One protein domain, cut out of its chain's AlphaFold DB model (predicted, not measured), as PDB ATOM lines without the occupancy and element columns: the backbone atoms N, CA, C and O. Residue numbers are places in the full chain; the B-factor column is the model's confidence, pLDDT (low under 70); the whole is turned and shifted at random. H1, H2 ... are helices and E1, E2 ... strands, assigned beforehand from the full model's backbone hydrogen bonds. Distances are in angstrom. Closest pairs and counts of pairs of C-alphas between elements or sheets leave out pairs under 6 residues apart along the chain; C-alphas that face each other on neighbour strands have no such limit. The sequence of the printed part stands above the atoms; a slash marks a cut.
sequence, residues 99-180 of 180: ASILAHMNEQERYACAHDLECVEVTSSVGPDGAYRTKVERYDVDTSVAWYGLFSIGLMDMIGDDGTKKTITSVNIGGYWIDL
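This is residues 99 to 180 of the 180 residues of the protein "BH4040 protein" of Alkalihalobacillus halodurans (strain ATCC BAA-125 / DSM 18197 / FERM 7344 / JCM 9153 / C-125) (UniProt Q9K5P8). A single sheet of six antiparallel strands is curled like part of a barrel round one short helix, H1, which packs in its hollow. The long strand E3 bends in the middle of the sheet, with E2 along its first part and E4 along its last part, and the hairpin turns at the two ends of E3 lie at the two ends of the long axis. The printed part has 82 residues, with one named helix and six named strands in the chain order H1, E1, E2, E3, E4, E5, E6; the sheet's order is E1, E2, E3, E4, E5, E6 and the class is mostly strand. It is only just loose, close to compact, with a radius of gyration of the C-alphas of 14.5 A, and it spans 52 by 24 by 20 A.

The sheet is a meander, each strand the antiparallel neighbour of the one before: E1 (residues 111 to 114), E2 (118 to 126), E3 (132 to 147), E4 (151 to 160), E5 (165 to 173) and E6 (176 to 179). It is strongly twisted, and E1 and E6 are its edge strands. E3 bends by 66 degrees at residue 140. E2 and E3 form a hairpin, with N 121 and O 137 2.9 A apart, within hydrogen-bond range. E3 and E4 form another, with N 144 and O 155 at 2.9 A. In the hairpin of E1 and E2, N 112 and O 120 are 2.9 A apart. In that of E4 and E5, N 156 and O 168 are 2.9 A apart, and in that of E5 and E6, N 171 and O 178 are 2.8 A apart. E1 and E6 are apart. H1 (residues 99 to 107) is on the sheet, which curls round it. The closest C-alphas of H1 and E1 are those of Asn 106 and Ala 112, 5.3 A apart; those of H1 and E4 are Ile 101 and Gly 154, 6.2 A; those of H1 and E6 are His 104 and Trp 177, 6.7 A. In H1 every O i to N i+4 pair is within hydrogen-bond range.

E3 runs 41.5 A from C-alpha 132 at (97.650, 15.274, 149.754) to C-alpha 147 at (119.167, 39.270, 175.965). E4 is 29.4 A long, and E2 and E5 are 26.3 A each. E1 is 9.7 A and E6 10.1 A, with C-alpha 179 at (107.742, 35.521, 165.491). H1 is 12.7 A long and begins at C-alpha 99, (117.628, 25.691, 173.482).

The two C-alphas farthest apart are those of Asp 129 and Gly 149, 52.0 A. The printed part has no cut, and the six links between named elements are tight. The mean pLDDT of the printed part is 82.0; residues 114 to 117, of which 114 belongs to E1, are under 70.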
ATOM      1  N   ALA A  99     118.591  26.782 173.320       82.75
ATOM      2  CA  ALA A  99     117.628  25.691 173.482       82.75
ATOM      3  C   ALA A  99     116.164  26.171 173.588       82.75
ATOM      4  O   ALA A  99     115.242  25.453 173.211       82.75
ATOM      5  N   SER A 100     115.930  27.387 174.089       82.69
ATOM      6  CA  SER A 100     114.574  27.922 174.236       82.69
ATOM      7  C   SER A 100     113.941  28.387 172.924       82.69
ATOM      8  O   SER A 100     112.722  28.295 172.798       82.69
ATOM      9  N   ILE A 101     114.734  28.867 171.956       81.12
ATOM     10  CA  ILE A 101     114.207  29.210 170.630       81.12
ATOM     11  C   ILE A 101     113.939  27.933 169.826       81.12
ATOM     12  O   ILE A 101     112.905  27.837 169.177       81.12
ATOM     13  N   LEU A 102     114.789  26.910 169.958       83.31
ATOM     14  CA  LEU A 102     114.544  25.588 169.367       83.31
ATOM     15  C   LEU A 102     113.262  24.944 169.913       83.31
ATOM     16  O   LEU A 102     112.472  24.393 169.149       83.31
ATOM     17  N   ALA A 103     113.027  25.049 171.225       83.06
ATOM     18  CA  ALA A 103     111.793  24.575 171.846       83.06
ATOM     19  C   ALA A 103     110.554  25.292 171.286       83.06
ATOM     20  O   ALA A 103     109.599  24.626 170.899       83.06
ATOM     21  N   HIS A 104     110.598  26.624 171.156       83.81
ATOM     22  CA  HIS A 104     109.519  27.401 170.530       83.81
ATOM     23  C   HIS A 104     109.234  26.952 169.092       83.81
ATOM     24  O   HIS A 104     108.079  26.813 168.706       83.81
ATOM     25  N   MET A 105     110.267  26.650 168.305       80.88
ATOM     26  CA  MET A 105     110.083  26.177 166.927       80.88
ATOM     27  C   MET A 105     109.422  24.801 166.861       80.88
ATOM     28  O   MET A 105     108.550  24.581 166.019       80.88
ATOM     29  N   ASN A 106     109.780  23.903 167.781       80.69
ATOM     30  CA  ASN A 106     109.148  22.589 167.911       80.69
ATOM     31  C   ASN A 106     107.659  22.667 168.286       80.69
ATOM     32  O   ASN A 106     106.897  21.761 167.949       80.69
ATOM     33  N   GLU A 107     107.223  23.734 168.958       80.69
ATOM     34  CA  GLU A 107     105.814  23.944 169.310       80.69
ATOM     35  C   GLU A 107     104.950  24.372 168.112       80.69
ATOM     36  O   GLU A 107     103.731  24.223 168.156       80.69
ATOM     37  N   GLN A 108     105.540  24.861 167.014       74.81
ATOM     38  CA  GLN A 108     104.779  25.430 165.893       74.81
ATOM     39  C   GLN A 108     104.138  24.408 164.941       74.81
ATOM     40  O   GLN A 108     103.630  24.804 163.892       74.81
ATOM     41  N   GLU A 109     104.181  23.108 165.256       70.00
ATOM     42  CA  GLU A 109     103.713  21.961 164.441       70.00
ATOM     43  C   GLU A 109     104.337  21.832 163.030       70.00
ATOM     44  O   GLU A 109     104.278  20.767 162.415       70.00
ATOM     45  N   ARG A 110     104.959  22.893 162.506       77.19
ATOM     46  CA  ARG A 110     105.571  22.989 161.177       77.19
ATOM     47  C   ARG A 110     107.025  22.524 161.155       77.19
ATOM     48  O   ARG A 110     107.488  22.060 160.112       77.19
ATOM     49  N   TYR A 111     107.729  22.663 162.273       81.06
ATOM     50  CA  TYR A 111     109.145  22.336 162.392       81.06
ATOM     51  C   TYR A 111     109.353  21.259 163.452       81.06
ATOM     52  O   TYR A 111     108.750  21.300 164.520       81.06
ATOM     53  N   ALA A 112     110.224  20.304 163.146       81.38
ATOM     54  CA  ALA A 112     110.712  19.308 164.085       81.38
ATOM     55  C   ALA A 112     112.245  19.350 164.102       81.38
ATOM     56  O   ALA A 112     112.908  18.888 163.175       81.38
ATOM     57  N   CYS A 113     112.796  19.934 165.154       79.81
ATOM     58  CA  CYS A 113     114.213  20.116 165.417       79.81
ATOM     59  C   CYS A 113     114.731  19.001 166.325       79.81
ATOM     60  O   CYS A 113     114.367  18.930 167.504       79.81
ATOM     61  N   ALA A 114     115.578  18.127 165.777       66.88
ATOM     62  CA  ALA A 114     116.212  17.035 166.506       66.88
ATOM     63  C   ALA A 114     117.678  17.401 166.775       66.88
ATOM     64  O   ALA A 114     118.478  17.434 165.851       66.88
ATOM     65  N   HIS A 115     118.019  17.646 168.046       57.22
ATOM     66  CA  HIS A 115     119.379  17.928 168.527       57.22
ATOM     67  C   HIS A 115     120.096  19.097 167.829       57.22
ATOM     68  O   HIS A 115     120.881  18.848 166.928       57.22
ATOM     69  N   ASP A 116     119.862  20.329 168.307       63.34
ATOM     70  CA  ASP A 116     120.654  21.583 168.199       63.34
ATOM     71  C   ASP A 116     121.310  21.984 166.856       63.34
ATOM     72  O   ASP A 116     121.965  23.016 166.785       63.34
ATOM     73  N   LEU A 117     121.160  21.197 165.798       66.25
ATOM     74  CA  LEU A 117     121.934  21.289 164.562       66.25
ATOM     75  C   LEU A 117     121.046  21.102 163.335       66.25
ATOM     76  O   LEU A 117     121.395  21.577 162.260       66.25
ATOM     77  N   GLU A 118     119.905  20.421 163.479       77.69
ATOM     78  CA  GLU A 118     119.066  20.043 162.346       77.69
ATOM     79  C   GLU A 118     117.580  20.195 162.653       77.69
ATOM     80  O   GLU A 118     117.066  19.705 163.665       77.69
ATOM     81  N   CYS A 119     116.871  20.826 161.721       81.31
ATOM     82  CA  CYS A 119     115.423  20.940 161.756       81.31
ATOM     83  C   CYS A 119     114.804  20.447 160.461       81.31
ATOM     84  O   CYS A 119     115.334  20.625 159.365       81.31
ATOM     85  N   VAL A 120     113.643  19.825 160.606       81.81
ATOM     86  CA  VAL A 120     112.852  19.310 159.504       81.81
ATOM     87  C   VAL A 120     111.591  20.151 159.382       81.81
ATOM     88  O   VAL A 120     110.809  20.233 160.327       81.81
ATOM     89  N   GLU A 121     111.383  20.767 158.222       80.56
ATOM     90  CA  GLU A 121     110.143  21.465 157.894       80.56
ATOM     91  C   GLU A 121     109.185  20.497 157.190       80.56
ATOM     92  O   GLU A 121     109.525  19.889 156.168       80.56
ATOM     93  N   VAL A 122     107.971  20.357 157.725       77.69
ATOM     94  CA  VAL A 122     106.920  19.522 157.134       77.69
ATOM     95  C   VAL A 122     105.874  20.430 156.498       77.69
ATOM     96  O   VAL A 122     105.076  21.069 157.180       77.69
ATOM     97  N   THR A 123     105.844  20.473 155.167       78.38
ATOM     98  CA  THR A 123     104.818  21.212 154.421       78.38
ATOM     99  C   THR A 123     103.826  20.245 153.793       78.38
ATOM    100  O   THR A 123     104.183  19.361 153.016       78.38
ATOM    101  N   SER A 124     102.548  20.402 154.130       76.00
ATOM    102  CA  SER A 124     101.462  19.643 153.505       76.00
ATOM    103  C   SER A 124     100.742  20.527 152.495       76.00
ATOM    104  O   SER A 124     100.297  21.623 152.821       76.00
ATOM    105  N   SER A 125     100.627  20.052 151.258       75.75
ATOM    106  CA  SER A 125      99.935  20.745 150.170       75.75
ATOM    107  C   SER A 125      98.920  19.818 149.510       75.75
ATOM    108  O   SER A 125      99.105  18.601 149.477       75.75
ATOM    109  N   VAL A 126      97.832  20.383 148.988       73.00
ATOM    110  CA  VAL A 126      96.871  19.639 148.166       73.00
ATOM    111  C   VAL A 126      97.234  19.883 146.709       73.00
ATOM    112  O   VAL A 126      97.266  21.027 146.253       73.00
ATOM    113  N   GLY A 127      97.563  18.811 145.993       75.75
ATOM    114  CA  GLY A 127      97.885  18.875 144.576       75.75
ATOM    115  C   GLY A 127      96.664  19.227 143.714       75.75
ATOM    116  O   GLY A 127      95.522  19.130 144.170       75.75
ATOM    117  N   PRO A 128      96.869  19.596 142.436       73.62
ATOM    118  CA  PRO A 128      95.775  19.881 141.497       73.62
ATOM    119  C   PRO A 128      94.849  18.676 141.250       73.62
ATOM    120  O   PRO A 128      93.727  18.830 140.782       73.62
ATOM    121  N   ASP A 129      95.342  17.477 141.555       83.44
ATOM    122  CA  ASP A 129      94.678  16.175 141.502       83.44
ATOM    123  C   ASP A 129      93.849  15.861 142.762       83.44
ATOM    124  O   ASP A 129      93.233  14.801 142.845       83.44
ATOM    125  N   GLY A 130      93.832  16.760 143.752       73.56
ATOM    126  CA  GLY A 130      93.184  16.537 145.045       73.56
ATOM    127  C   GLY A 130      93.961  15.596 145.971       73.56
ATOM    128  O   GLY A 130      93.464  15.261 147.045       73.56
ATOM    129  N   ALA A 131      95.171  15.169 145.591       79.56
ATOM    130  CA  ALA A 131      96.011  14.323 146.428       79.56
ATOM    131  C   ALA A 131      96.770  15.162 147.466       79.56
ATOM    132  O   ALA A 131      97.366  16.192 147.140       79.56
ATOM    133  N   TYR A 132      96.798  14.697 148.716       76.25
ATOM    134  CA  TYR A 132      97.650  15.274 149.754       76.25
ATOM    135  C   TYR A 132      99.110  14.913 149.477       76.25
ATOM    136  O   TYR A 132      99.460  13.739 149.350       76.25
ATOM    137  N   ARG A 133      99.966  15.928 149.381       76.56
ATOM    138  CA  ARG A 133     101.408  15.787 149.192       76.56
ATOM    139  C   ARG A 133     102.116  16.434 150.369       76.56
ATOM    140  O   ARG A 133     101.999  17.641 150.577       76.56
ATOM    141  N   THR A 134     102.857  15.627 151.112       77.69
ATOM    142  CA  THR A 134     103.721  16.092 152.197       77.69
ATOM    143  C   THR A 134     105.147  16.184 151.674       77.69
ATOM    144  O   THR A 134     105.677  15.206 151.147       77.69
ATOM    145  N   LYS A 135     105.752  17.363 151.791       78.88
ATOM    146  CA  LYS A 135     107.166  17.593 151.514       78.88
ATOM    147  C   LYS A 135     107.889  17.747 152.848       78.88
ATOM    148  O   LYS A 135     107.406  18.436 153.742       78.88
ATOM    149  N   VAL A 136     109.014  17.056 152.964       78.69
ATOM    150  CA  VAL A 136     109.868  17.046 154.148       78.69
ATOM    151  C   VAL A 136     111.215  17.599 153.706       78.69
ATOM    152  O   VAL A 136     111.848  17.012 152.830       78.69
ATOM    153  N   GLU A 137     111.610  18.744 154.253       80.06
ATOM    154  CA  GLU A 137     112.878  19.412 153.933       80.06
ATOM    155  C   GLU A 137     113.742  19.496 155.186       80.06
ATOM    156  O   GLU A 137     113.240  19.827 156.260       80.06
ATOM    157  N   ARG A 138     115.029  19.163 155.054       81.19
ATOM    158  CA  ARG A 138     116.013  19.243 156.137       81.19
ATOM    159  C   ARG A 138     116.790  20.546 156.014       81.19
ATOM    160  O   ARG A 138     117.174  20.935 154.911       81.19
ATOM    161  N   TYR A 139     117.024  21.173 157.155       84.69
ATOM    162  CA  TYR A 139     117.811  22.382 157.292       84.69
ATOM    163  C   TYR A 139     118.876  22.184 158.365       84.69
ATOM    164  O   TYR A 139     118.549  21.734 159.467       84.69
ATOM    165  N   ASP A 140     120.109  22.568 158.051       84.06
ATOM    166  CA  ASP A 140     121.139  22.826 159.055       84.06
ATOM    167  C   ASP A 140     120.812  24.144 159.754       84.06
ATOM    168  O   ASP A 140     120.414  25.116 159.102       84.06
ATOM    169  N   VAL A 141     120.959  24.173 161.075       85.25
ATOM    170  CA  VAL A 141     120.481  25.282 161.901       85.25
ATOM    171  C   VAL A 141     121.598  25.880 162.735       85.25
ATOM    172  O   VAL A 141     122.325  25.169 163.421       85.25
ATOM    173  N   ASP A 142     121.676  27.206 162.704       86.19
ATOM    174  CA  ASP A 142     122.461  28.004 163.638       86.19
ATOM    175  C   ASP A 142     121.516  28.916 164.427       86.19
ATOM    176  O   ASP A 142     120.655  29.595 163.854       86.19
ATOM    177  N   THR A 143     121.639  28.908 165.752       87.12
ATOM    178  CA  THR A 143     120.764  29.674 166.643       87.12
ATOM    179  C   THR A 143     121.561  30.632 167.493       87.12
ATOM    180  O   THR A 143     122.605  30.280 168.027       87.12
ATOM    181  N   SER A 144     121.028  31.832 167.703       87.94
ATOM    182  CA  SER A 144     121.603  32.779 168.655       87.94
ATOM    183  C   SER A 144     120.516  33.498 169.440       87.94
ATOM    184  O   SER A 144     119.421  33.754 168.935       87.94
ATOM    185  N   VAL A 145     120.813  33.827 170.699       89.62
ATOM    186  CA  VAL A 145     119.902  34.567 171.579       89.62
ATOM    187  C   VAL A 145     120.620  35.775 172.170       89.62
ATOM    188  O   VAL A 145     121.634  35.650 172.854       89.62
ATOM    189  N   ALA A 146     120.060  36.960 171.944       90.00
ATOM    190  CA  ALA A 146     120.514  38.217 172.519       90.00
ATOM    191  C   ALA A 146     119.526  38.691 173.594       90.00
ATOM    192  O   ALA A 146     118.351  38.931 173.317       90.00
ATOM    193  N   TRP A 147     119.995  38.840 174.835       87.62
ATOM    194  CA  TRP A 147     119.167  39.270 175.965       87.62
ATOM    195  C   TRP A 147     119.324  40.767 176.268       87.62
ATOM    196  O   TRP A 147     120.437  41.287 176.336       87.62
ATOM    197  N   TYR A 148     118.199  41.447 176.511       87.88
ATOM    198  CA  TYR A 148     118.114  42.900 176.709       87.88
ATOM    199  C   TYR A 148     117.411  43.287 178.022       87.88
ATOM    200  O   TYR A 148     116.802  44.354 178.137       87.88
ATOM    201  N   GLY A 149     117.450  42.427 179.040       83.12
ATOM    202  CA  GLY A 149     116.804  42.706 180.325       83.12
ATOM    203  C   GLY A 149     115.343  42.277 180.352       83.12
ATOM    204  O   GLY A 149     115.004  41.297 181.004       83.12
ATOM    205  N   LEU A 150     114.481  43.030 179.660       84.25
ATOM    206  CA  LEU A 150     113.016  42.849 179.667       84.25
ATOM    207  C   LEU A 150     112.472  42.036 178.487       84.25
ATOM    208  O   LEU A 150     111.280  41.718 178.453       84.25
ATOM    209  N   PHE A 151     113.342  41.707 177.540       89.50
ATOM    210  CA  PHE A 151     113.056  40.847 176.405       89.50
ATOM    211  C   PHE A 151     114.348  40.165 175.941       89.50
ATOM    212  O   PHE A 151     115.451  40.583 176.315       89.50
ATOM    213  N   SER A 152     114.216  39.131 175.121       90.94
ATOM    214  CA  SER A 152     115.316  38.592 174.322       90.94
ATOM    215  C   SER A 152     114.913  38.519 172.853       90.94
ATOM    216  O   SER A 152     113.731  38.498 172.520       90.94
ATOM    217  N   ILE A 153     115.899  38.562 171.968       91.94
ATOM    218  CA  ILE A 153     115.728  38.340 170.535       91.94
ATOM    219  C   ILE A 153     116.436  37.035 170.221       91.94
ATOM    220  O   ILE A 153     117.596  36.861 170.591       91.94
ATOM    221  N   GLY A 154     115.728  36.126 169.574       90.19
ATOM    222  CA  GLY A 154     116.262  34.873 169.088       90.19
ATOM    223  C   GLY A 154     116.300  34.896 167.568       90.19
ATOM    224  O   GLY A 154     115.353  35.341 166.916       90.19
ATOM    225  N   LEU A 155     117.416  34.445 167.020       90.44
ATOM    226  CA  LEU A 155     117.642  34.292 165.594       90.44
ATOM    227  C   LEU A 155     117.889  32.819 165.314       90.44
ATOM    228  O   LEU A 155     118.611  32.157 166.061       90.44
ATOM    229  N   MET A 156     117.291  32.331 164.238       88.25
ATOM    230  CA  MET A 156     117.476  30.977 163.750       88.25
ATOM    231  C   MET A 156     117.729  31.036 162.250       88.25
ATOM    232  O   MET A 156     116.821  31.313 161.465       88.25
ATOM    233  N   ASP A 157     118.972  30.786 161.865       88.94
ATOM    234  CA  ASP A 157     119.373  30.676 160.472       88.94
ATOM    235  C   ASP A 157     119.280  29.213 160.046       88.94
ATOM    236  O   ASP A 157     119.907  28.338 160.632       88.94
ATOM    237  N   MET A 158     118.481  28.953 159.017       87.12
ATOM    238  CA  MET A 158     118.249  27.635 158.440       87.12
ATOM    239  C   MET A 158     118.831  27.584 157.032       87.12
ATOM    240  O   MET A 158     118.493  28.419 156.184       87.12
ATOM    241  N   ILE A 159     119.695  26.606 156.774       87.06
ATOM    242  CA  ILE A 159     120.350  26.398 155.480       87.06
ATOM    243  C   ILE A 159     119.929  25.035 154.934       87.06
ATOM    244  O   ILE A 159     120.201  24.008 155.547       87.06
ATOM    245  N   GLY A 160     119.226  25.034 153.803       84.94
ATOM    246  CA  GLY A 160     118.776  23.813 153.139       84.94
ATOM    247  C   GLY A 160     119.877  23.185 152.287       84.94
ATOM    248  O   GLY A 160     120.815  23.863 151.861       84.94
ATOM    249  N   ASP A 161     119.719  21.900 151.965       82.25
ATOM    250  CA  ASP A 161     120.654  21.138 151.119       82.25
ATOM    251  C   ASP A 161     120.848  21.747 149.714       82.25
ATOM    252  O   ASP A 161     121.881  21.559 149.069       82.25
ATOM    253  N   ASP A 162     119.857  22.493 149.221       81.19
ATOM    254  CA  ASP A 162     119.893  23.212 147.943       81.19
ATOM    255  C   ASP A 162     120.575  24.593 148.030       81.19
ATOM    256  O   ASP A 162     120.638  25.329 147.042       81.19
ATOM    257  N   GLY A 163     121.100  24.947 149.206       79.50
ATOM    258  CA  GLY A 163     121.715  26.237 149.498       79.50
ATOM    259  C   GLY A 163     120.714  27.354 149.801       79.50
ATOM    260  O   GLY A 163     121.129  28.511 149.933       79.50
ATOM    261  N   THR A 164     119.415  27.053 149.914       84.75
ATOM    262  CA  THR A 164     118.422  28.038 150.355       84.75
ATOM    263  C   THR A 164     118.687  28.456 151.797       84.75
ATOM    264  O   THR A 164     118.934  27.627 152.668       84.75
ATOM    265  N   LYS A 165     118.655  29.766 152.054       86.25
ATOM    266  CA  LYS A 165     118.822  30.334 153.396       86.25
ATOM    267  C   LYS A 165     117.525  30.970 153.858       86.25
ATOM    268  O   LYS A 165     116.928  31.754 153.119       86.25
ATOM    269  N   LYS A 166     117.121  30.666 155.087       86.06
ATOM    270  CA  LYS A 166     115.926  31.206 155.730       86.06
ATOM    271  C   LYS A 166     116.273  31.609 157.154       86.06
ATOM    272  O   LYS A 166     116.665  30.771 157.949       86.06
ATOM    273  N   THR A 167     116.103  32.885 157.464       88.50
ATOM    274  CA  THR A 167     116.296  33.410 158.817       88.50
ATOM    275  C   THR A 167     114.933  33.596 159.459       88.50
ATOM    276  O   THR A 167     114.090  34.312 158.916       88.50
ATOM    277  N   ILE A 168     114.712  32.966 160.607       87.19
ATOM    278  CA  ILE A 168     113.575  33.252 161.477       87.19
ATOM    279  C   ILE A 168     114.070  34.158 162.597       87.19
ATOM    280  O   ILE A 168     115.095  33.895 163.225       87.19
ATOM    281  N   THR A 169     113.345  35.247 162.830       90.88
ATOM    282  CA  THR A 169     113.582  36.133 163.968       90.88
ATOM    283  C   THR A 169     112.372  36.060 164.880       90.88
ATOM    284  O   THR A 169     111.250  36.291 164.435       90.88
ATOM    285  N   SER A 170     112.603  35.792 166.158       90.06
ATOM    286  CA  SER A 170     111.555  35.784 167.174       90.06
ATOM    287  C   SER A 170     111.959  36.687 168.336       90.06
ATOM    288  O   SER A 170     113.135  36.826 168.673       90.06
ATOM    289  N   VAL A 171     110.983  37.321 168.976       91.75
ATOM    290  CA  VAL A 171     111.169  38.123 170.188       91.75
ATOM    291  C   VAL A 171     110.518  37.419 171.370       91.75
ATOM    292  O   VAL A 171     109.360  37.019 171.296       91.75
ATOM    293  N   ASN A 172     111.248  37.267 172.473       88.56
ATOM    294  CA  ASN A 172     110.693  36.788 173.727       88.56
ATOM    295  C   ASN A 172     110.357  37.957 174.653       88.56
ATOM    296  O   ASN A 172     111.247  38.714 175.046       88.56
ATOM    297  N   ILE A 173     109.096  38.076 175.059       84.94
ATOM    298  CA  ILE A 173     108.648  39.074 176.034       84.94
ATOM    299  C   ILE A 173     108.026  38.344 177.219       84.94
ATOM    300  O   ILE A 173     106.990  37.696 177.092       84.94
ATOM    301  N   GLY A 174     108.663  38.445 178.388       76.81
ATOM    302  CA  GLY A 174     108.131  37.870 179.626       76.81
ATOM    303  C   GLY A 174     107.930  36.353 179.567       76.81
ATOM    304  O   GLY A 174     106.970  35.849 180.149       76.81
ATOM    305  N   GLY A 175     108.800  35.636 178.850       78.44
ATOM    306  CA  GLY A 175     108.750  34.184 178.698       78.44
ATOM    307  C   GLY A 175     107.966  33.679 177.491       78.44
ATOM    308  O   GLY A 175     107.860  32.469 177.342       78.44
ATOM    309  N   TYR A 176     107.436  34.559 176.639       83.31
ATOM    310  CA  TYR A 176     106.675  34.174 175.447       83.31
ATOM    311  C   TYR A 176     107.393  34.591 174.180       83.31
ATOM    312  O   TYR A 176     107.667  35.778 174.005       83.31
ATOM    313  N   TRP A 177     107.645  33.627 173.304       86.62
ATOM    314  CA  TRP A 177     108.213  33.857 171.986       86.62
ATOM    315  C   TRP A 177     107.135  34.274 170.980       86.62
ATOM    316  O   TRP A 177     106.033  33.728 170.959       86.62
ATOM    317  N   ILE A 178     107.460  35.270 170.166       87.19
ATOM    318  CA  ILE A 178     106.604  35.840 169.129       87.19
ATOM    319  C   ILE A 178     107.460  35.977 167.873       87.19
ATOM    320  O   ILE A 178     108.508  36.618 167.924       87.19
ATOM    321  N   ASP A 179     107.024  35.396 166.762       87.69
ATOM    322  CA  ASP A 179     107.742  35.521 165.491       87.69
ATOM    323  C   ASP A 179     107.521  36.898 164.858       87.69
ATOM    324  O   ASP A 179     106.437  37.478 164.984       87.69
ATOM    325  N   LEU A 180     108.561  37.413 164.193       82.75
ATOM    326  CA  LEU A 180     108.583  38.715 163.519       82.75
ATOM    327  C   LEU A 180     108.492  38.595 161.993       82.75
ATOM    328  O   LEU A 180     109.078  37.649 161.423       82.75
TER     329      LEU A 180